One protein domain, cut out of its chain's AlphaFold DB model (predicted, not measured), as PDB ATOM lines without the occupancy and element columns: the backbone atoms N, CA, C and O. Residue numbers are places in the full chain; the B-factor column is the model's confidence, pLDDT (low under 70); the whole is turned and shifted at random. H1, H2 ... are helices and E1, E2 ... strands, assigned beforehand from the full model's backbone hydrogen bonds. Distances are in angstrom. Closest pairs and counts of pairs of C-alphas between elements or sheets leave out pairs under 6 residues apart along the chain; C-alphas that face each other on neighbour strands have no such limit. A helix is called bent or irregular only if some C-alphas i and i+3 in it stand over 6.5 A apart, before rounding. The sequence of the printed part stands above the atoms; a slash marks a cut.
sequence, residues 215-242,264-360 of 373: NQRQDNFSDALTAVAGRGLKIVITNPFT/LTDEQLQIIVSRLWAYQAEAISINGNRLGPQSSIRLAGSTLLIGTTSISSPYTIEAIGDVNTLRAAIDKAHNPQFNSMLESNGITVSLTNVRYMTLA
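AT A GLANCE: This is residues 215 to 242 and 264 to 360 of the 373 residues of an uncharacterized protein of Scardovia inopinata F0304 (UniProt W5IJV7). A twisted sheet of four strands, with long, bent E1 and E7 in it, has helices H2 and H3 packed over one face, and a small second sheet, E3 E4 E5, packs on H2 as well. H1 lies off at one end of the longest axis, and H4, which only grazes the large sheet, lies towards the other. The printed part has 125 residues with four named helices and seven named strands, in the order H1 E1 H2 E2 E3 E4 E5 E6 H3 H4 E7; the class is mixed, helices and strands. The large sheet has the order E2 E6 E1 E7 and is antiparallel, like the small one. The whole is compact, with a radius of gyration of the C-alphas of 14.2 A and spans of 46 by 33 by 21 A.

IN THESE COORDINATES: H1 is residues 215 to 222, with C-alpha 215 at (-3.677, -73.133, -1.233). E1, residues 228 to 238, is 26.0 A long and bends by 87 degrees at residue 231. H2, residues 266 to 278, is 18.2 A long. E2 is residues 283 to 286, E3 297 to 300, E4 303 to 306, E5 309 to 311. E6, residues 315 to 320, is 16.6 A long. H3 is residues 323 to 330 and H4 residues 336 to 344. E7, residues 348 to 359, is 23.7 A long, bends by 105 degrees at residue 356 and ends with C-alpha 359 at (-15.808, -56.398, -4.940).

HOW THE PARTS SIT: In the large sheet, N 234 and O 352 of E1 and E7 are 2.8 A apart, N 235 and O 317 of E1 and E6 2.8 A, and N 285 and O 318 of E2 and E6 2.8 A, each within hydrogen-bond range. H2 is on this sheet at a height of 10.2 A, over E2 and E6. H3 is on the same face, over E1, at a height of 8.5 A; these are two layers, helices on one face of a sheet. H2 touches H3 with residues 272 to 276 alone, the closest C-alphas being those of Arg 275 and Ala 329, 5.9 A apart. E6, H3, H4 and E7 form a split strand-helix-strand unit, two strands that run the same way with E1 between them, and its crossover is right-handed. E3 E4 E5 is a meander, each strand the antiparallel neighbour of the one before; N 298 and O 305 are 3.0 A apart, N 306 and O 309 2.9 A. H2 is also on this sheet, over E3, at a height of 9.7 A. Every O i to N i+4 pair is within hydrogen-bond range in H1, H2 and H4; in H3, 3 of 4 are.

THE WHOLE: The C-alphas of Asn 215 and Ser 344, the two farthest apart, are 46.8 A apart. Residues 243 to 263 are not printed, and C-alphas 242 and 264 are 11.4 A apart across this cut. Of the links that are printed whole, E2 to E3 is short and the others are tight. The mean pLDDT of the printed part is 89.8, and residues 241 to 242 are under 70.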
ATOM      1  N   ASN A 215      -4.615 -73.759  -0.299       78.44
ATOM      2  CA  ASN A 215      -3.677 -73.133  -1.233       78.44
ATOM      3  C   ASN A 215      -4.413 -72.524  -2.429       78.44
ATOM      4  O   ASN A 215      -4.318 -71.330  -2.659       78.44
ATOM      5  N   GLN A 216      -5.289 -73.288  -3.077       77.94
ATOM      6  CA  GLN A 216      -6.016 -72.822  -4.255       77.94
ATOM      7  C   GLN A 216      -6.973 -71.657  -3.962       77.94
ATOM      8  O   GLN A 216      -7.188 -70.793  -4.806       77.94
ATOM      9  N   ARG A 217      -7.538 -71.580  -2.749       77.56
ATOM     10  CA  ARG A 217      -8.311 -70.394  -2.328       77.56
ATOM     11  C   ARG A 217      -7.422 -69.169  -2.157       77.56
ATOM     12  O   ARG A 217      -7.842 -68.075  -2.520       77.56
ATOM     13  N   GLN A 218      -6.232 -69.357  -1.589       81.75
ATOM     14  CA  GLN A 218      -5.261 -68.286  -1.416       81.75
ATOM     15  C   GLN A 218      -4.759 -67.782  -2.773       81.75
ATOM     16  O   GLN A 218      -4.745 -66.572  -2.987       81.75
ATOM     17  N   ASP A 219      -4.455 -68.695  -3.694       84.50
ATOM     18  CA  ASP A 219      -4.001 -68.381  -5.051       84.50
ATOM     19  C   ASP A 219      -5.093 -67.635  -5.827       84.50
ATOM     20  O   ASP A 219      -4.868 -66.550  -6.364       84.50
ATOM     21  N   ASN A 220      -6.334 -68.133  -5.771       84.88
ATOM     22  CA  ASN A 220      -7.478 -67.455  -6.380       84.88
ATOM     23  C   ASN A 220      -7.737 -66.069  -5.768       84.88
ATOM     24  O   ASN A 220      -8.227 -65.173  -6.461       84.88
ATOM     25  N   PHE A 221      -7.436 -65.869  -4.482       86.25
ATOM     26  CA  PHE A 221      -7.534 -64.560  -3.844       86.25
ATOM     27  C   PHE A 221      -6.442 -63.608  -4.349       86.25
ATOM     28  O   PHE A 221      -6.773 -62.481  -4.728       86.25
ATOM     29  N   SER A 222      -5.179 -64.049  -4.419       86.00
ATOM     30  CA  SER A 222      -4.072 -63.243  -4.963       86.00
ATOM     31  C   SER A 222      -4.253 -62.912  -6.444       86.00
ATOM     32  O   SER A 222      -3.941 -61.799  -6.866       86.00
ATOM     33  N   ASP A 223      -4.863 -63.818  -7.207       87.62
ATOM     34  CA  ASP A 223      -5.195 -63.606  -8.619       87.62
ATOM     35  C   ASP A 223      -6.484 -62.793  -8.817       87.62
ATOM     36  O   ASP A 223      -6.905 -62.521  -9.944       87.62
ATOM     37  N   ALA A 224      -7.120 -62.371  -7.719       89.50
ATOM     38  CA  ALA A 224      -8.377 -61.638  -7.694       89.50
ATOM     39  C   ALA A 224      -9.552 -62.374  -8.376       89.50
ATOM     40  O   ALA A 224     -10.516 -61.734  -8.799       89.50
ATOM     41  N   LEU A 225      -9.511 -63.707  -8.453       87.06
ATOM     42  CA  LEU A 225     -10.527 -64.575  -9.068       87.06
ATOM     43  C   LEU A 225     -11.718 -64.872  -8.149       87.06
ATOM     44  O   LEU A 225     -12.746 -65.377  -8.601       87.06
ATOM     45  N   THR A 226     -11.618 -64.534  -6.866       87.62
ATOM     46  CA  THR A 226     -12.730 -64.621  -5.913       87.62
ATOM     47  C   THR A 226     -13.329 -63.251  -5.624       87.62
ATOM     48  O   THR A 226     -12.619 -62.252  -5.453       87.62
ATOM     49  N   ALA A 227     -14.659 -63.207  -5.512       90.00
ATOM     50  CA  ALA A 227     -15.342 -62.056  -4.941       90.00
ATOM     51  C   ALA A 227     -14.951 -61.913  -3.464       90.00
ATOM     52  O   ALA A 227     -14.818 -62.907  -2.751       90.00
ATOM     53  N   VAL A 228     -14.756 -60.678  -3.016       92.62
ATOM     54  CA  VAL A 228     -14.319 -60.374  -1.648       92.62
ATOM     55  C   VAL A 228     -15.208 -59.292  -1.068       92.62
ATOM     56  O   VAL A 228     -15.681 -58.413  -1.789       92.62
ATOM     57  N   ALA A 229     -15.446 -59.350   0.235       93.50
ATOM     58  CA  ALA A 229     -16.243 -58.356   0.926       93.50
ATOM     59  C   ALA A 229     -15.540 -57.894   2.195       93.50
ATOM     60  O   ALA A 229     -14.901 -58.683   2.887       93.50
ATOM     61  N   GLY A 230     -15.667 -56.607   2.495       94.06
ATOM     62  CA  GLY A 230     -15.002 -56.012   3.640       94.06
ATOM     63  C   GLY A 230     -15.284 -54.527   3.779       94.06
ATOM     64  O   GLY A 230     -15.983 -53.913   2.972       94.06
ATOM     65  N   ARG A 231     -14.735 -53.948   4.843       96.38
ATOM     66  CA  ARG A 231     -14.686 -52.496   5.037       96.38
ATOM     67  C   ARG A 231     -13.654 -51.878   4.106       96.38
ATOM     68  O   ARG A 231     -12.666 -52.519   3.759       96.38
ATOM     69  N   GLY A 232     -13.875 -50.629   3.727       95.94
ATOM     70  CA  GLY A 232     -12.988 -49.989   2.777       95.94
ATOM     71  C   GLY A 232     -13.268 -48.517   2.545       95.94
ATOM     72  O   GLY A 232     -14.098 -47.885   3.207       95.94
ATOM     73  N   LEU A 233     -12.560 -47.980   1.564       96.50
ATOM     74  CA  LEU A 233     -12.633 -46.597   1.134       96.50
ATOM     75  C   LEU A 233     -13.157 -46.536  -0.302       96.50
ATOM     76  O   LEU A 233     -12.673 -47.242  -1.188       96.50
ATOM     77  N   LYS A 234     -14.145 -45.672  -0.528       96.69
ATOM     78  CA  LYS A 234     -14.632 -45.301  -1.856       96.69
ATOM     79  C   LYS A 234     -14.066 -43.937  -2.227       96.69
ATOM     80  O   LYS A 234     -14.270 -42.966  -1.502       96.69
ATOM     81  N   ILE A 235     -13.382 -43.874  -3.357       95.44
ATOM     82  CA  ILE A 235     -12.749 -42.675  -3.896       95.44
ATOM     83  C   ILE A 235     -13.459 -42.347  -5.205       95.44
ATOM     84  O   ILE A 235     -13.482 -43.171  -6.115       95.44
ATOM     85  N   VAL A 236     -14.048 -41.162  -5.306       95.12
ATOM     86  CA  VAL A 236     -14.706 -40.690  -6.528       95.12
ATOM     87  C   VAL A 236     -13.885 -39.552  -7.110       95.12
ATOM     88  O   VAL A 236     -13.677 -38.538  -6.447       95.12
ATOM     89  N   ILE A 237     -13.417 -39.732  -8.341       92.81
ATOM     90  CA  ILE A 237     -12.606 -38.769  -9.080       92.81
ATOM     91  C   ILE A 237     -13.445 -38.216 -10.228       92.81
ATOM     92  O   ILE A 237     -13.829 -38.952 -11.141       92.81
ATOM     93  N   THR A 238     -13.700 -36.913 -10.195       90.75
ATOM     94  CA  THR A 238     -14.501 -36.211 -11.201       90.75
ATOM     95  C   THR A 238     -13.613 -35.272 -12.005       90.75
ATOM     96  O   THR A 238     -12.951 -34.393 -11.450       90.75
ATOM     97  N   ASN A 239     -13.606 -35.459 -13.323       85.31
ATOM     98  CA  ASN A 239     -12.879 -34.615 -14.265       85.31
ATOM     99  C   ASN A 239     -13.726 -33.370 -14.621       85.31
ATOM    100  O   ASN A 239     -14.919 -33.526 -14.883       85.31
ATOM    101  N   PRO A 240     -13.160 -32.150 -14.681       72.81
ATOM    102  CA  PRO A 240     -13.921 -30.926 -14.961       72.81
ATOM    103  C   PRO A 240     -14.624 -30.892 -16.327       72.81
ATOM    104  O   PRO A 240     -15.522 -30.077 -16.517       72.81
ATOM    105  N   PHE A 241     -14.243 -31.753 -17.277       64.31
ATOM    106  CA  PHE A 241     -14.820 -31.777 -18.628       64.31
ATOM    107  C   PHE A 241     -16.049 -32.684 -18.791       64.31
ATOM    108  O   PHE A 241     -16.544 -32.824 -19.907       64.31
ATOM    109  N   THR A 242     -16.584 -33.288 -17.724       52.62
ATOM    110  CA  THR A 242     -17.826 -34.083 -17.809       52.62
ATOM    111  C   THR A 242     -19.085 -33.238 -17.640       52.62
ATOM    112  O   THR A 242     -19.936 -33.537 -16.806       52.62
ATOM    113  N   LEU A 264      -7.826 -36.437 -16.535       87.38
ATOM    114  CA  LEU A 264      -7.195 -37.518 -15.765       87.38
ATOM    115  C   LEU A 264      -6.424 -38.464 -16.701       87.38
ATOM    116  O   LEU A 264      -7.009 -38.999 -17.648       87.38
ATOM    117  N   THR A 265      -5.138 -38.670 -16.425       89.69
ATOM    118  CA  THR A 265      -4.284 -39.596 -17.184       89.69
ATOM    119  C   THR A 265      -4.265 -40.985 -16.547       89.69
ATOM    120  O   THR A 265      -4.637 -41.170 -15.386       89.69
ATOM    121  N   ASP A 266      -3.839 -41.986 -17.313       92.56
ATOM    122  CA  ASP A 266      -3.623 -43.344 -16.811       92.56
ATOM    123  C   ASP A 266      -2.510 -43.397 -15.761       92.56
ATOM    124  O   ASP A 266      -2.700 -44.035 -14.729       92.56
ATOM    125  N   GLU A 267      -1.412 -42.669 -15.961       91.00
ATOM    126  CA  GLU A 267      -0.320 -42.532 -14.985       91.00
ATOM    127  C   GLU A 267      -0.824 -42.048 -13.614       91.00
ATOM    128  O   GLU A 267      -0.522 -42.648 -12.583       91.00
ATOM    129  N   GLN A 268      -1.671 -41.013 -13.586       90.69
ATOM    130  CA  GLN A 268      -2.252 -40.499 -12.339       90.69
ATOM    131  C   GLN A 268      -3.094 -41.566 -11.623       90.69
ATOM    132  O   GLN A 268      -3.033 -41.694 -10.398       90.69
ATOM    133  N   LEU A 269      -3.862 -42.358 -12.376       92.88
ATOM    134  CA  LEU A 269      -4.665 -43.445 -11.818       92.88
ATOM    135  C   LEU A 269      -3.782 -44.597 -11.312       92.88
ATOM    136  O   LEU A 269      -4.049 -45.151 -10.245       92.88
ATOM    137  N   GLN A 270      -2.711 -44.926 -12.036       93.88
ATOM    138  CA  GLN A 270      -1.723 -45.925 -11.623       93.88
ATOM    139  C   GLN A 270      -1.016 -45.520 -10.326       93.88
ATOM    140  O   GLN A 270      -0.858 -46.365  -9.445       93.88
ATOM    141  N   ILE A 271      -0.660 -44.242 -10.156       91.75
ATOM    142  CA  ILE A 271      -0.070 -43.721  -8.912       91.75
ATOM    143  C   ILE A 271      -1.035 -43.920  -7.736       91.75
ATOM    144  O   ILE A 271      -0.633 -44.432  -6.691       91.75
ATOM    145  N   ILE A 272      -2.315 -43.573  -7.906       93.19
ATOM    146  CA  ILE A 272      -3.342 -43.752  -6.865       93.19
ATOM    147  C   ILE A 272      -3.459 -45.223  -6.467       93.19
ATOM    148  O   ILE A 272      -3.415 -45.551  -5.282       93.19
ATOM    149  N   VAL A 273      -3.580 -46.114  -7.448       95.19
ATOM    150  CA  VAL A 273      -3.705 -47.557  -7.210       95.19
ATOM    151  C   VAL A 273      -2.467 -48.113  -6.514       95.19
ATOM    152  O   VAL A 273      -2.589 -48.829  -5.524       95.19
ATOM    153  N   SER A 274      -1.276 -47.746  -6.984       93.31
ATOM    154  CA  SER A 274      -0.006 -48.195  -6.405       93.31
ATOM    155  C   SER A 274       0.128 -47.767  -4.946       93.31
ATOM    156  O   SER A 274       0.561 -48.549  -4.102       93.31
ATOM    157  N   ARG A 275      -0.313 -46.550  -4.618       92.69
ATOM    158  CA  ARG A 275      -0.342 -46.060  -3.236       92.69
ATOM    159  C   ARG A 275      -1.325 -46.824  -2.368       92.69
ATOM    160  O   ARG A 275      -0.976 -47.180  -1.252       92.69
ATOM    161  N   LEU A 276      -2.526 -47.108  -2.862       95.19
ATOM    162  CA  LEU A 276      -3.487 -47.914  -2.108       95.19
ATOM    163  C   LEU A 276      -2.901 -49.290  -1.767       95.19
ATOM    164  O   LEU A 276      -3.008 -49.717  -0.620       95.19
ATOM    165  N   TRP A 277      -2.200 -49.934  -2.706       95.12
ATOM    166  CA  TRP A 277      -1.465 -51.172  -2.423       95.12
ATOM    167  C   TRP A 277      -0.357 -50.977  -1.383       95.12
ATOM    168  O   TRP A 277      -0.272 -51.753  -0.433       95.12
ATOM    169  N   ALA A 278       0.449 -49.916  -1.502       93.88
ATOM    170  CA  ALA A 278       1.501 -49.599  -0.532       93.88
ATOM    171  C   ALA A 278       0.950 -49.367   0.891       93.88
ATOM    172  O   ALA A 278       1.601 -49.711   1.876       93.88
ATOM    173  N   TYR A 279      -0.274 -48.847   1.002       94.19
ATOM    174  CA  TYR A 279      -0.996 -48.631   2.260       94.19
ATOM    175  C   TYR A 279      -1.892 -49.817   2.666       94.19
ATOM    176  O   TYR A 279      -2.834 -49.650   3.447       94.19
ATOM    177  N   GLN A 280      -1.556 -51.020   2.189       94.50
ATOM    178  CA  GLN A 280      -2.181 -52.291   2.568       94.50
ATOM    179  C   GLN A 280      -3.651 -52.423   2.150       94.50
ATOM    180  O   GLN A 280      -4.467 -52.990   2.880       94.50
ATOM    181  N   ALA A 281      -4.014 -51.932   0.964       95.75
ATOM    182  CA  ALA A 281      -5.240 -52.397   0.326       95.75
ATOM    183  C   ALA A 281      -5.151 -53.914   0.092       95.75
ATOM    184  O   ALA A 281      -4.156 -54.415  -0.422       95.75
ATOM    185  N   GLU A 282      -6.200 -54.644   0.449       93.50
ATOM    186  CA  GLU A 282      -6.320 -56.085   0.194       93.50
ATOM    187  C   GLU A 282      -6.952 -56.349  -1.178       93.50
ATOM    188  O   GLU A 282      -6.694 -57.361  -1.827       93.50
ATOM    189  N   ALA A 283      -7.803 -55.431  -1.635       95.25
ATOM    190  CA  ALA A 283      -8.479 -55.531  -2.915       95.25
ATOM    191  C   ALA A 283      -8.868 -54.150  -3.434       95.25
ATOM    192  O   ALA A 283      -9.338 -53.315  -2.666       95.25
ATOM    193  N   ILE A 284      -8.730 -53.929  -4.744       96.50
ATOM    194  CA  ILE A 284      -9.079 -52.664  -5.399       96.50
ATOM    195  C   ILE A 284      -9.931 -52.944  -6.637       96.50
ATOM    196  O   ILE A 284      -9.662 -53.881  -7.392       96.50
ATOM    197  N   SER A 285     -10.951 -52.124  -6.879       96.38
ATOM    198  CA  SER A 285     -11.690 -52.093  -8.142       96.38
ATOM    199  C   SER A 285     -11.832 -50.671  -8.681       96.38
ATOM    200  O   SER A 285     -11.847 -49.712  -7.910       96.38
ATOM    201  N   ILE A 286     -11.946 -50.541 -10.004       96.25
ATOM    202  CA  ILE A 286     -12.190 -49.268 -10.695       96.25
ATOM    203  C   ILE A 286     -13.447 -49.407 -11.554       96.25
ATOM    204  O   ILE A 286     -13.501 -50.235 -12.468       96.25
ATOM    205  N   ASN A 287     -14.470 -48.608 -11.253       93.88
ATOM    206  CA  ASN A 287     -15.806 -48.672 -11.854       93.88
ATOM    207  C   ASN A 287     -16.364 -50.112 -11.871       93.88
ATOM    208  O   ASN A 287     -16.926 -50.560 -12.869       93.88
ATOM    209  N   GLY A 288     -16.149 -50.858 -10.781       91.75
ATOM    210  CA  GLY A 288     -16.576 -52.254 -10.634       91.75
ATOM    211  C   GLY A 288     -15.670 -53.297 -11.302       91.75
ATOM    212  O   GLY A 288     -15.913 -54.492 -11.149       91.75
ATOM    213  N   ASN A 289     -14.608 -52.891 -12.008       93.06
ATOM    214  CA  ASN A 289     -13.618 -53.820 -12.556       93.06
ATOM    215  C   ASN A 289     -12.552 -54.115 -11.501       93.06
ATOM    216  O   ASN A 289     -11.783 -53.229 -11.125       93.06
ATOM    217  N   ARG A 290     -12.513 -55.360 -11.018       94.00
ATOM    218  CA  ARG A 290     -11.541 -55.816 -10.024       94.00
ATOM    219  C   ARG A 290     -10.132 -55.834 -10.610       94.00
ATOM    220  O   ARG A 290      -9.883 -56.514 -11.609       94.00
ATOM    221  N   LEU A 291      -9.222 -55.117  -9.958       94.00
ATOM    222  CA  LEU A 291      -7.810 -55.147 -10.295       94.00
ATOM    223  C   LEU A 291      -7.176 -56.421  -9.735       94.00
ATOM    224  O   LEU A 291      -7.406 -56.789  -8.583       94.00
ATOM    225  N   GLY A 292      -6.388 -57.073 -10.577       91.12
ATOM    226  CA  GLY A 292      -5.575 -58.239 -10.255       91.12
ATOM    227  C   GLY A 292      -4.256 -58.198 -11.035       91.12
ATOM    228  O   GLY A 292      -4.034 -57.252 -11.801       91.12
ATOM    229  N   PRO A 293      -3.400 -59.221 -10.908       87.75
ATOM    230  CA  PRO A 293      -2.069 -59.238 -11.528       87.75
ATOM    231  C   PRO A 293      -2.083 -59.065 -13.054       87.75
ATOM    232  O   PRO A 293      -1.152 -58.520 -13.635       87.75
ATOM    233  N   GLN A 294      -3.165 -59.495 -13.706       86.75
ATOM    234  CA  GLN A 294      -3.343 -59.429 -15.161       86.75
ATOM    235  C   GLN A 294      -4.091 -58.170 -15.636       86.75
ATOM    236  O   GLN A 294      -4.325 -57.986 -16.830       86.75
ATOM    237  N   SER A 295      -4.521 -57.302 -14.715       89.62
ATOM    238  CA  SER A 295      -5.242 -56.077 -15.065       89.62
ATOM    239  C   SER A 295      -4.275 -54.951 -15.434       89.62
ATOM    240  O   SER A 295      -3.242 -54.772 -14.799       89.62
ATOM    241  N   SER A 296      -4.620 -54.163 -16.453       91.62
ATOM    242  CA  SER A 296      -3.818 -53.015 -16.889       91.62
ATOM    243  C   SER A 296      -4.635 -51.733 -16.888       91.62
ATOM    244  O   SER A 296      -5.799 -51.758 -17.279       91.62
ATOM    245  N   ILE A 297      -4.015 -50.609 -16.546       94.69
ATOM    246  CA  ILE A 297      -4.619 -49.277 -16.640       94.69
ATOM    247  C   ILE A 297      -3.932 -48.549 -17.789       94.69
ATOM    248  O   ILE A 297      -2.718 -48.371 -17.732       94.69
ATOM    249  N   ARG A 298      -4.668 -48.186 -18.841       94.19
ATOM    250  CA  ARG A 298      -4.086 -47.577 -20.050       94.19
ATOM    251  C   ARG A 298      -4.986 -46.494 -20.622       94.19
ATOM    252  O   ARG A 298      -6.209 -46.630 -20.590       94.19
ATOM    253  N   LEU A 299      -4.391 -45.464 -21.208       91.19
ATOM    254  CA  LEU A 299      -5.104 -44.464 -21.995       91.19
ATOM    255  C   LEU A 299      -5.057 -44.817 -23.492       91.19
ATOM    256  O   LEU A 299      -3.987 -44.990 -24.070       91.19
ATOM    257  N   ALA A 300      -6.221 -44.899 -24.137       85.62
ATOM    258  CA  ALA A 300      -6.353 -45.081 -25.582       85.62
ATOM    259  C   ALA A 300      -7.060 -43.864 -26.198       85.62
ATOM    260  O   ALA A 300      -8.276 -43.690 -26.074       85.62
ATOM    261  N   GLY A 301      -6.286 -42.993 -26.852       84.69
ATOM    262  CA  GLY A 301      -6.781 -41.714 -27.359       84.69
ATOM    263  C   GLY A 301      -7.223 -40.805 -26.211       84.69
ATOM    264  O   GLY A 301      -6.388 -40.275 -25.488       84.69
ATOM    265  N   SER A 302      -8.535 -40.636 -26.038       79.56
ATOM    266  CA  SER A 302      -9.139 -39.852 -24.948       79.56
ATOM    267  C   SER A 302      -9.865 -40.702 -23.896       79.56
ATOM    268  O   SER A 302     -10.540 -40.152 -23.029       79.56
ATOM    269  N   THR A 303      -9.780 -42.033 -23.988       85.38
ATOM    270  CA  THR A 303     -10.574 -42.964 -23.173       85.38
ATOM    271  C   THR A 303      -9.679 -43.846 -22.309       85.38
ATOM    272  O   THR A 303      -8.705 -44.414 -22.803       85.38
ATOM    273  N   LEU A 304     -10.019 -43.985 -21.024       90.56
ATOM    274  CA  LEU A 304      -9.308 -44.867 -20.098       90.56
ATOM    275  C   LEU A 304      -9.831 -46.302 -20.198       90.56
ATOM    276  O   LEU A 304     -11.039 -46.542 -20.249       90.56
ATOM    277  N   LEU A 305      -8.906 -47.256 -20.197       92.31
ATOM    278  CA  LEU A 305      -9.161 -48.689 -20.263       92.31
ATOM    279  C   LEU A 305      -8.646 -49.373 -18.992       92.31
ATOM    280  O   LEU A 305      -7.494 -49.180 -18.599       92.31
ATOM    281  N   ILE A 306      -9.493 -50.212 -18.395       93.75
ATOM    282  CA  ILE A 306      -9.134 -51.160 -17.336       93.75
ATOM    283  C   ILE A 306      -9.196 -52.566 -17.928       93.75
ATOM    284  O   ILE A 306     -10.274 -53.083 -18.235       93.75
ATOM    285  N   GLY A 307      -8.031 -53.167 -18.157       89.44
ATOM    286  CA  GLY A 307      -7.890 -54.333 -19.023       89.44
ATOM    287  C   GLY A 307      -8.414 -54.004 -20.422       89.44
ATOM    288  O   GLY A 307      -7.828 -53.199 -21.140       89.44
ATOM    289  N   THR A 308      -9.555 -54.588 -20.785       86.88
ATOM    290  CA  THR A 308     -10.245 -54.346 -22.064       86.88
ATOM    291  C   THR A 308     -11.498 -53.476 -21.928       86.88
ATOM    292  O   THR A 308     -12.212 -53.264 -22.907       86.88
ATOM    293  N   THR A 309     -11.825 -53.008 -20.721       88.88
ATOM    294  CA  THR A 309     -13.071 -52.287 -20.440       88.88
ATOM    295  C   THR A 309     -12.838 -50.781 -20.425       88.88
ATOM    296  O   THR A 309     -12.079 -50.266 -19.609       88.88
ATOM    297  N   SER A 310     -13.535 -50.074 -21.313       91.44
ATOM    298  CA  SER A 310     -13.585 -48.611 -21.350       91.44
ATOM    299  C   SER A 310     -14.361 -48.044 -20.169       91.44
ATOM    300  O   SER A 310     -15.494 -48.455 -19.919       91.44
ATOM    301  N   ILE A 311     -13.773 -47.061 -19.490       90.00
ATOM    302  CA  ILE A 311     -14.372 -46.339 -18.367       90.00
ATOM    303  C   ILE A 311     -14.389 -44.832 -18.639       90.00
ATOM    304  O   ILE A 311     -13.531 -44.296 -19.338       90.00
ATOM    305  N   SER A 312     -15.373 -44.143 -18.066       88.62
ATOM    306  CA  SER A 312     -15.544 -42.694 -18.175       88.62
ATOM    307  C   SER A 312     -15.728 -42.063 -16.798       88.62
ATOM    308  O   SER A 312     -16.156 -42.729 -15.854       88.62
ATOM    309  N   SER A 313     -15.412 -40.771 -16.698       88.00
ATOM    310  CA  SER A 313     -15.648 -39.985 -15.484       88.00
ATOM    311  C   SER A 313     -17.160 -39.880 -15.202       88.00
ATOM    312  O   SER A 313     -17.929 -39.742 -16.158       88.00
ATOM    313  N   PRO A 314     -17.602 -39.925 -13.930       92.31
ATOM    314  CA  PRO A 314     -16.788 -40.013 -12.714       92.31
ATOM    315  C   PRO A 314     -16.177 -41.405 -12.492       92.31
ATOM    316  O   PRO A 314     -16.839 -42.434 -12.639       92.31
ATOM    317  N   TYR A 315     -14.902 -41.430 -12.108       93.62
ATOM    318  CA  TYR A 315     -14.173 -42.665 -11.828       93.62
ATOM    319  C   TYR A 315     -14.315 -43.021 -10.352       93.62
ATOM    320  O   TYR A 315     -13.934 -42.245  -9.479       93.62
ATOM    321  N   THR A 316     -14.874 -44.191 -10.068       95.94
ATOM    322  CA  THR A 316     -15.073 -44.704  -8.712       95.94
ATOM    323  C   THR A 316     -14.063 -45.808  -8.446       95.94
ATOM    324  O   THR A 316     -14.128 -46.872  -9.060       95.94
ATOM    325  N   ILE A 317     -13.140 -45.559  -7.525       97.00
ATOM    326  CA  ILE A 317     -12.182 -46.542  -7.029       97.00
ATOM    327  C   ILE A 317     -12.693 -47.041  -5.681       97.00
ATOM    328  O   ILE A 317     -12.967 -46.251  -4.778       97.00
ATOM    329  N   GLU A 318     -12.835 -48.347  -5.541       97.31
ATOM    330  CA  GLU A 318     -13.253 -48.990  -4.298       97.31
ATOM    331  C   GLU A 318     -12.114 -49.874  -3.808       97.31
ATOM    332  O   GLU A 318     -11.689 -50.780  -4.525       97.31
ATOM    333  N   ALA A 319     -11.609 -49.595  -2.610       97.44
ATOM    334  CA  ALA A 319     -10.508 -50.328  -2.003       97.44
ATOM    335  C   ALA A 319     -10.933 -50.911  -0.653       97.44
ATOM    336  O   ALA A 319     -11.436 -50.181   0.199       97.44
ATOM    337  N   ILE A 320     -10.717 -52.210  -0.454       97.00
ATOM    338  CA  ILE A 320     -10.921 -52.913   0.820       97.00
ATOM    339  C   ILE A 320      -9.600 -52.927   1.590       97.00
ATOM    340  O   ILE A 320      -8.548 -53.193   1.010       97.00
ATOM    341  N   GLY A 321      -9.661 -52.629   2.885       95.38
ATOM    342  CA  GLY A 321      -8.504 -52.540   3.779       95.38
ATOM    343  C   GLY A 321      -8.826 -51.711   5.024       95.38
ATOM    344  O   GLY A 321      -9.988 -51.356   5.264       95.38
ATOM    345  N   ASP A 322      -7.811 -51.383   5.828       95.75
ATOM    346  CA  ASP A 322      -8.013 -50.455   6.944       95.75
ATOM    347  C   ASP A 322      -8.307 -49.041   6.424       95.75
ATOM    348  O   ASP A 322      -7.541 -48.429   5.689       95.75
ATOM    349  N   VAL A 323      -9.458 -48.495   6.809       94.25
ATOM    350  CA  VAL A 323      -9.960 -47.236   6.245       94.25
ATOM    351  C   VAL A 323      -9.047 -46.063   6.607       94.25
ATOM    352  O   VAL A 323      -8.903 -45.129   5.818       94.25
ATOM    353  N   ASN A 324      -8.405 -46.111   7.777       93.06
ATOM    354  CA  ASN A 324      -7.512 -45.047   8.225       93.06
ATOM    355  C   ASN A 324      -6.209 -45.031   7.416       93.06
ATOM    356  O   ASN A 324      -5.786 -43.954   6.989       93.06
ATOM    357  N   THR A 325      -5.609 -46.198   7.148       93.50
ATOM    358  CA  THR A 325      -4.406 -46.292   6.303       93.50
ATOM    359  C   THR A 325      -4.716 -45.911   4.861       93.50
ATOM    360  O   THR A 325      -4.019 -45.076   4.286       93.50
ATOM    361  N   LEU A 326      -5.811 -46.424   4.295       94.38
ATOM    362  CA  LEU A 326      -6.215 -46.113   2.922       94.38
ATOM    363  C   LEU A 326      -6.529 -44.630   2.736       94.38
ATOM    364  O   LEU A 326      -6.205 -44.049   1.701       94.38
ATOM    365  N   ARG A 327      -7.136 -43.988   3.740       93.06
ATOM    366  CA  ARG A 327      -7.380 -42.547   3.696       93.06
ATOM    367  C   ARG A 327      -6.065 -41.777   3.710       93.06
ATOM    368  O   ARG A 327      -5.913 -40.874   2.895       93.06
ATOM    369  N   ALA A 328      -5.114 -42.149   4.570       90.94
ATOM    370  CA  ALA A 328      -3.794 -41.519   4.611       90.94
ATOM    371  C   ALA A 328      -3.058 -41.608   3.261       90.94
ATOM    372  O   ALA A 328      -2.408 -40.641   2.869       90.94
ATOM    373  N   ALA A 329      -3.248 -42.695   2.504       90.06
ATOM    374  CA  ALA A 329      -2.664 -42.879   1.171       90.06
ATOM    375  C   ALA A 329      -3.056 -41.788   0.157       90.06
ATOM    376  O   ALA A 329      -2.300 -41.509  -0.773       90.06
ATOM    377  N   ILE A 330      -4.240 -41.184   0.319       89.25
ATOM    378  CA  ILE A 330      -4.814 -40.202  -0.616       89.25
ATOM    379  C   ILE A 330      -4.936 -38.810   0.014       89.25
ATOM    380  O   ILE A 330      -5.045 -37.815  -0.702       89.25
ATOM    381  N   ASP A 331      -4.909 -38.706   1.342       86.81
ATOM    382  CA  ASP A 331      -5.131 -37.444   2.041       86.81
ATOM    383  C   ASP A 331      -4.068 -36.391   1.684       86.81
ATOM    384  O   ASP A 331      -2.874 -36.678   1.533       86.81
ATOM    385  N   LYS A 332      -4.500 -35.132   1.597       80.00
ATOM    386  CA  LYS A 332      -3.658 -33.984   1.227       80.00
ATOM    387  C   LYS A 332      -2.535 -33.737   2.222       80.00
ATOM    388  O   LYS A 332      -1.477 -33.272   1.815       80.00
ATOM    389  N   ALA A 333      -2.739 -34.103   3.488       79.25
ATOM    390  CA  ALA A 333      -1.712 -34.005   4.520       79.25
ATOM    391  C   ALA A 333      -0.466 -34.851   4.205       79.25
ATOM    392  O   ALA A 333       0.646 -34.418   4.487       79.25
ATOM    393  N   HIS A 334      -0.651 -36.027   3.598       78.88
ATOM    394  CA  HIS A 334       0.448 -36.926   3.246       78.88
ATOM    395  C   HIS A 334       0.935 -36.698   1.809       78.88
ATOM    396  O   HIS A 334       2.082 -36.990   1.504       78.88
ATOM    397  N   ASN A 335       0.082 -36.147   0.932       79.88
ATOM    398  CA  ASN A 335       0.363 -36.021  -0.500       79.88
ATOM    399  C   ASN A 335       0.021 -34.631  -1.067       79.88
ATOM    400  O   ASN A 335      -0.819 -34.512  -1.969       79.88
ATOM    401  N   PRO A 336       0.668 -33.558  -0.581       84.12
ATOM    402  CA  PRO A 336       0.312 -32.199  -0.965       84.12
ATOM    403  C   PRO A 336       0.567 -31.926  -2.451       84.12
ATOM    404  O   PRO A 336      -0.273 -31.305  -3.095       84.12
ATOM    405  N   GLN A 337       1.676 -32.415  -3.019       84.50
ATOM    406  CA  GLN A 337       2.032 -32.162  -4.423       84.50
ATOM    407  C   GLN A 337       1.050 -32.832  -5.395       84.50
ATOM    408  O   GLN A 337       0.519 -32.171  -6.283       84.50
ATOM    409  N   PHE A 338       0.747 -34.116  -5.182       85.00
ATOM    410  CA  PHE A 338      -0.175 -34.869  -6.036       85.00
ATOM    411  C   PHE A 338      -1.594 -34.285  -6.005       85.00
ATOM    412  O   PHE A 338      -2.192 -34.043  -7.052       85.00
ATOM    413  N   ASN A 339      -2.117 -33.975  -4.815       86.38
ATOM    414  CA  ASN A 339      -3.445 -33.373  -4.705       86.38
ATOM    415  C   ASN A 339      -3.481 -31.945  -5.261       86.38
ATOM    416  O   ASN A 339      -4.450 -31.587  -5.921       86.38
ATOM    417  N   SER A 340      -2.413 -31.159  -5.089       85.62
ATOM    418  CA  SER A 340      -2.320 -29.829  -5.712       85.62
ATOM    419  C   SER A 340      -2.311 -29.912  -7.240       85.62
ATOM    420  O   SER A 340      -2.921 -29.072  -7.892       85.62
ATOM    421  N   MET A 341      -1.678 -30.941  -7.813       84.75
ATOM    422  CA  MET A 341      -1.681 -31.194  -9.257       84.75
ATOM    423  C   MET A 341      -3.070 -31.600  -9.779       84.75
ATOM    424  O   MET A 341      -3.485 -31.163 -10.855       84.75
ATOM    425  N   LEU A 342      -3.816 -32.423  -9.036       86.19
ATOM    426  CA  LEU A 342      -5.204 -32.746  -9.388       86.19
ATOM    427  C   LEU A 342      -6.096 -31.497  -9.304       86.19
ATOM    428  O   LEU A 342      -6.829 -31.200 -10.248       86.19
ATOM    429  N   GLU A 343      -5.962 -30.717  -8.229       86.38
ATOM    430  CA  GLU A 343      -6.696 -29.465  -8.016       86.38
ATOM    431  C   GLU A 343      -6.381 -28.417  -9.097       86.38
ATOM    432  O   GLU A 343      -7.305 -27.794  -9.627       86.38
ATOM    433  N   SER A 344      -5.112 -28.251  -9.497       83.38
ATOM    434  CA  SER A 344      -4.723 -27.319 -10.569       83.38
ATOM    435  C   SER A 344      -5.326 -27.706 -11.917       83.38
ATOM    436  O   SER A 344      -5.680 -26.843 -12.720       83.38
ATOM    437  N   ASN A 345      -5.508 -29.009 -12.141       82.94
ATOM    438  CA  ASN A 345      -6.201 -29.554 -13.302       82.94
ATOM    439  C   ASN A 345      -7.731 -29.544 -13.153       82.94
ATOM    440  O   ASN A 345      -8.432 -29.997 -14.050       82.94
ATOM    441  N   GLY A 346      -8.271 -29.008 -12.054       83.06
ATOM    442  CA  GLY A 346      -9.704 -28.956 -11.761       83.06
ATOM    443  C   GLY A 346     -10.336 -30.312 -11.442       83.06
ATOM    444  O   GLY A 346     -11.562 -30.394 -11.381       83.06
ATOM    445  N   ILE A 347      -9.531 -31.360 -11.259       88.06
ATOM    446  CA  ILE A 347      -9.980 -32.712 -10.935       88.06
ATOM    447  C   ILE A 347     -10.343 -32.746  -9.451       88.06
ATOM    448  O   ILE A 347      -9.527 -32.430  -8.588       88.06
ATOM    449  N   THR A 348     -11.582 -33.134  -9.150       88.94
ATOM    450  CA  THR A 348     -12.078 -33.211  -7.769       88.94
ATOM    451  C   THR A 348     -12.022 -34.648  -7.273       88.94
ATOM    452  O   THR A 348     -12.501 -35.551  -7.957       88.94
ATOM    453  N   VAL A 349     -11.479 -34.854  -6.071       91.00
ATOM    454  CA  VAL A 349     -11.415 -36.161  -5.404       91.00
ATOM    455  C   VAL A 349     -12.288 -36.133  -4.153       91.00
ATOM    456  O   VAL A 349     -12.096 -35.297  -3.273       91.00
ATOM    457  N   SER A 350     -13.243 -37.056  -4.063       91.81
ATOM    458  CA  SER A 350     -14.100 -37.255  -2.892       91.81
ATOM    459  C   SER A 350     -13.815 -38.606  -2.247       91.81
ATOM    460  O   SER A 350     -13.717 -39.620  -2.936       91.81
ATOM    461  N   LEU A 351     -13.691 -38.622  -0.920       93.81
ATOM    462  CA  LEU A 351     -13.365 -39.804  -0.125       93.81
ATOM    463  C   LEU A 351     -14.548 -40.150   0.778       93.81
ATOM    464  O   LEU A 351     -14.956 -39.338   1.606       93.81
ATOM    465  N   THR A 352     -15.082 -41.362   0.646       95.88
ATOM    466  CA  THR A 352     -16.197 -41.867   1.452       95.88
ATOM    467  C   THR A 352     -15.812 -43.175   2.129       95.88
ATOM    468  O   THR A 352     -15.451 -44.149   1.472       95.88
ATOM    469  N   ASN A 353     -15.936 -43.217   3.453       95.88
ATOM    470  CA  ASN A 353     -15.697 -44.429   4.230       95.88
ATOM    471  C   ASN A 353     -16.895 -45.371   4.093       95.88
ATOM    472  O   ASN A 353     -18.034 -44.968   4.335       95.88
ATOM    473  N   VAL A 354     -16.645 -46.634   3.756       95.06
ATOM    474  CA  VAL A 354     -17.695 -47.635   3.564       95.06
ATOM    475  C   VAL A 354     -17.482 -48.780   4.548       95.06
ATOM    476  O   VAL A 354     -16.446 -49.442   4.551       95.06
ATOM    477  N   ARG A 355     -18.479 -49.024   5.408       93.56
ATOM    478  CA  ARG A 355     -18.411 -50.077   6.438       93.56
ATOM    479  C   ARG A 355     -18.381 -51.481   5.844       93.56
ATOM    480  O   ARG A 355     -17.748 -52.361   6.414       93.56
ATOM    481  N   TYR A 356     -19.080 -51.673   4.732       92.12
ATOM    482  CA  TYR A 356     -19.160 -52.945   4.036       92.12
ATOM    483  C   TYR A 356     -19.345 -52.695   2.541       92.12
ATOM    484  O   TYR A 356     -20.296 -52.027   2.134       92.12
ATOM    485  N   MET A 357     -18.429 -53.214   1.736       94.50
ATOM    486  CA  MET A 357     -18.512 -53.252   0.281       94.50
ATOM    487  C   MET A 357     -18.162 -54.653  -0.206       94.50
ATOM    488  O   MET A 357     -17.497 -55.420   0.491       94.50
ATOM    489  N   THR A 358     -18.608 -54.988  -1.408       94.00
ATOM    490  CA  THR A 358     -18.277 -56.253  -2.059       94.00
ATOM    491  C   THR A 358     -17.676 -55.949  -3.415       94.00
ATOM    492  O   THR A 358     -18.285 -55.248  -4.219       94.00
ATOM    493  N   LEU A 359     -16.486 -56.482  -3.659       93.06
ATOM    494  CA  LEU A 359     -15.808 -56.398  -4.940       93.06
ATOM    495  C   LEU A 359     -15.983 -57.722  -5.673       93.06
ATOM    496  O   LEU A 359     -15.740 -58.796  -5.116       93.06
ATOM    497  N   ALA A 360     -16.399 -57.641  -6.934       90.69
ATOM    498  CA  ALA A 360     -16.539 -58.810  -7.790       90.69
ATOM    499  C   ALA A 360     -15.182 -59.499  -8.038       90.69
ATOM    500  O   ALA A 360     -14.110 -58.930  -7.805       90.69
TER     501      ALA A 360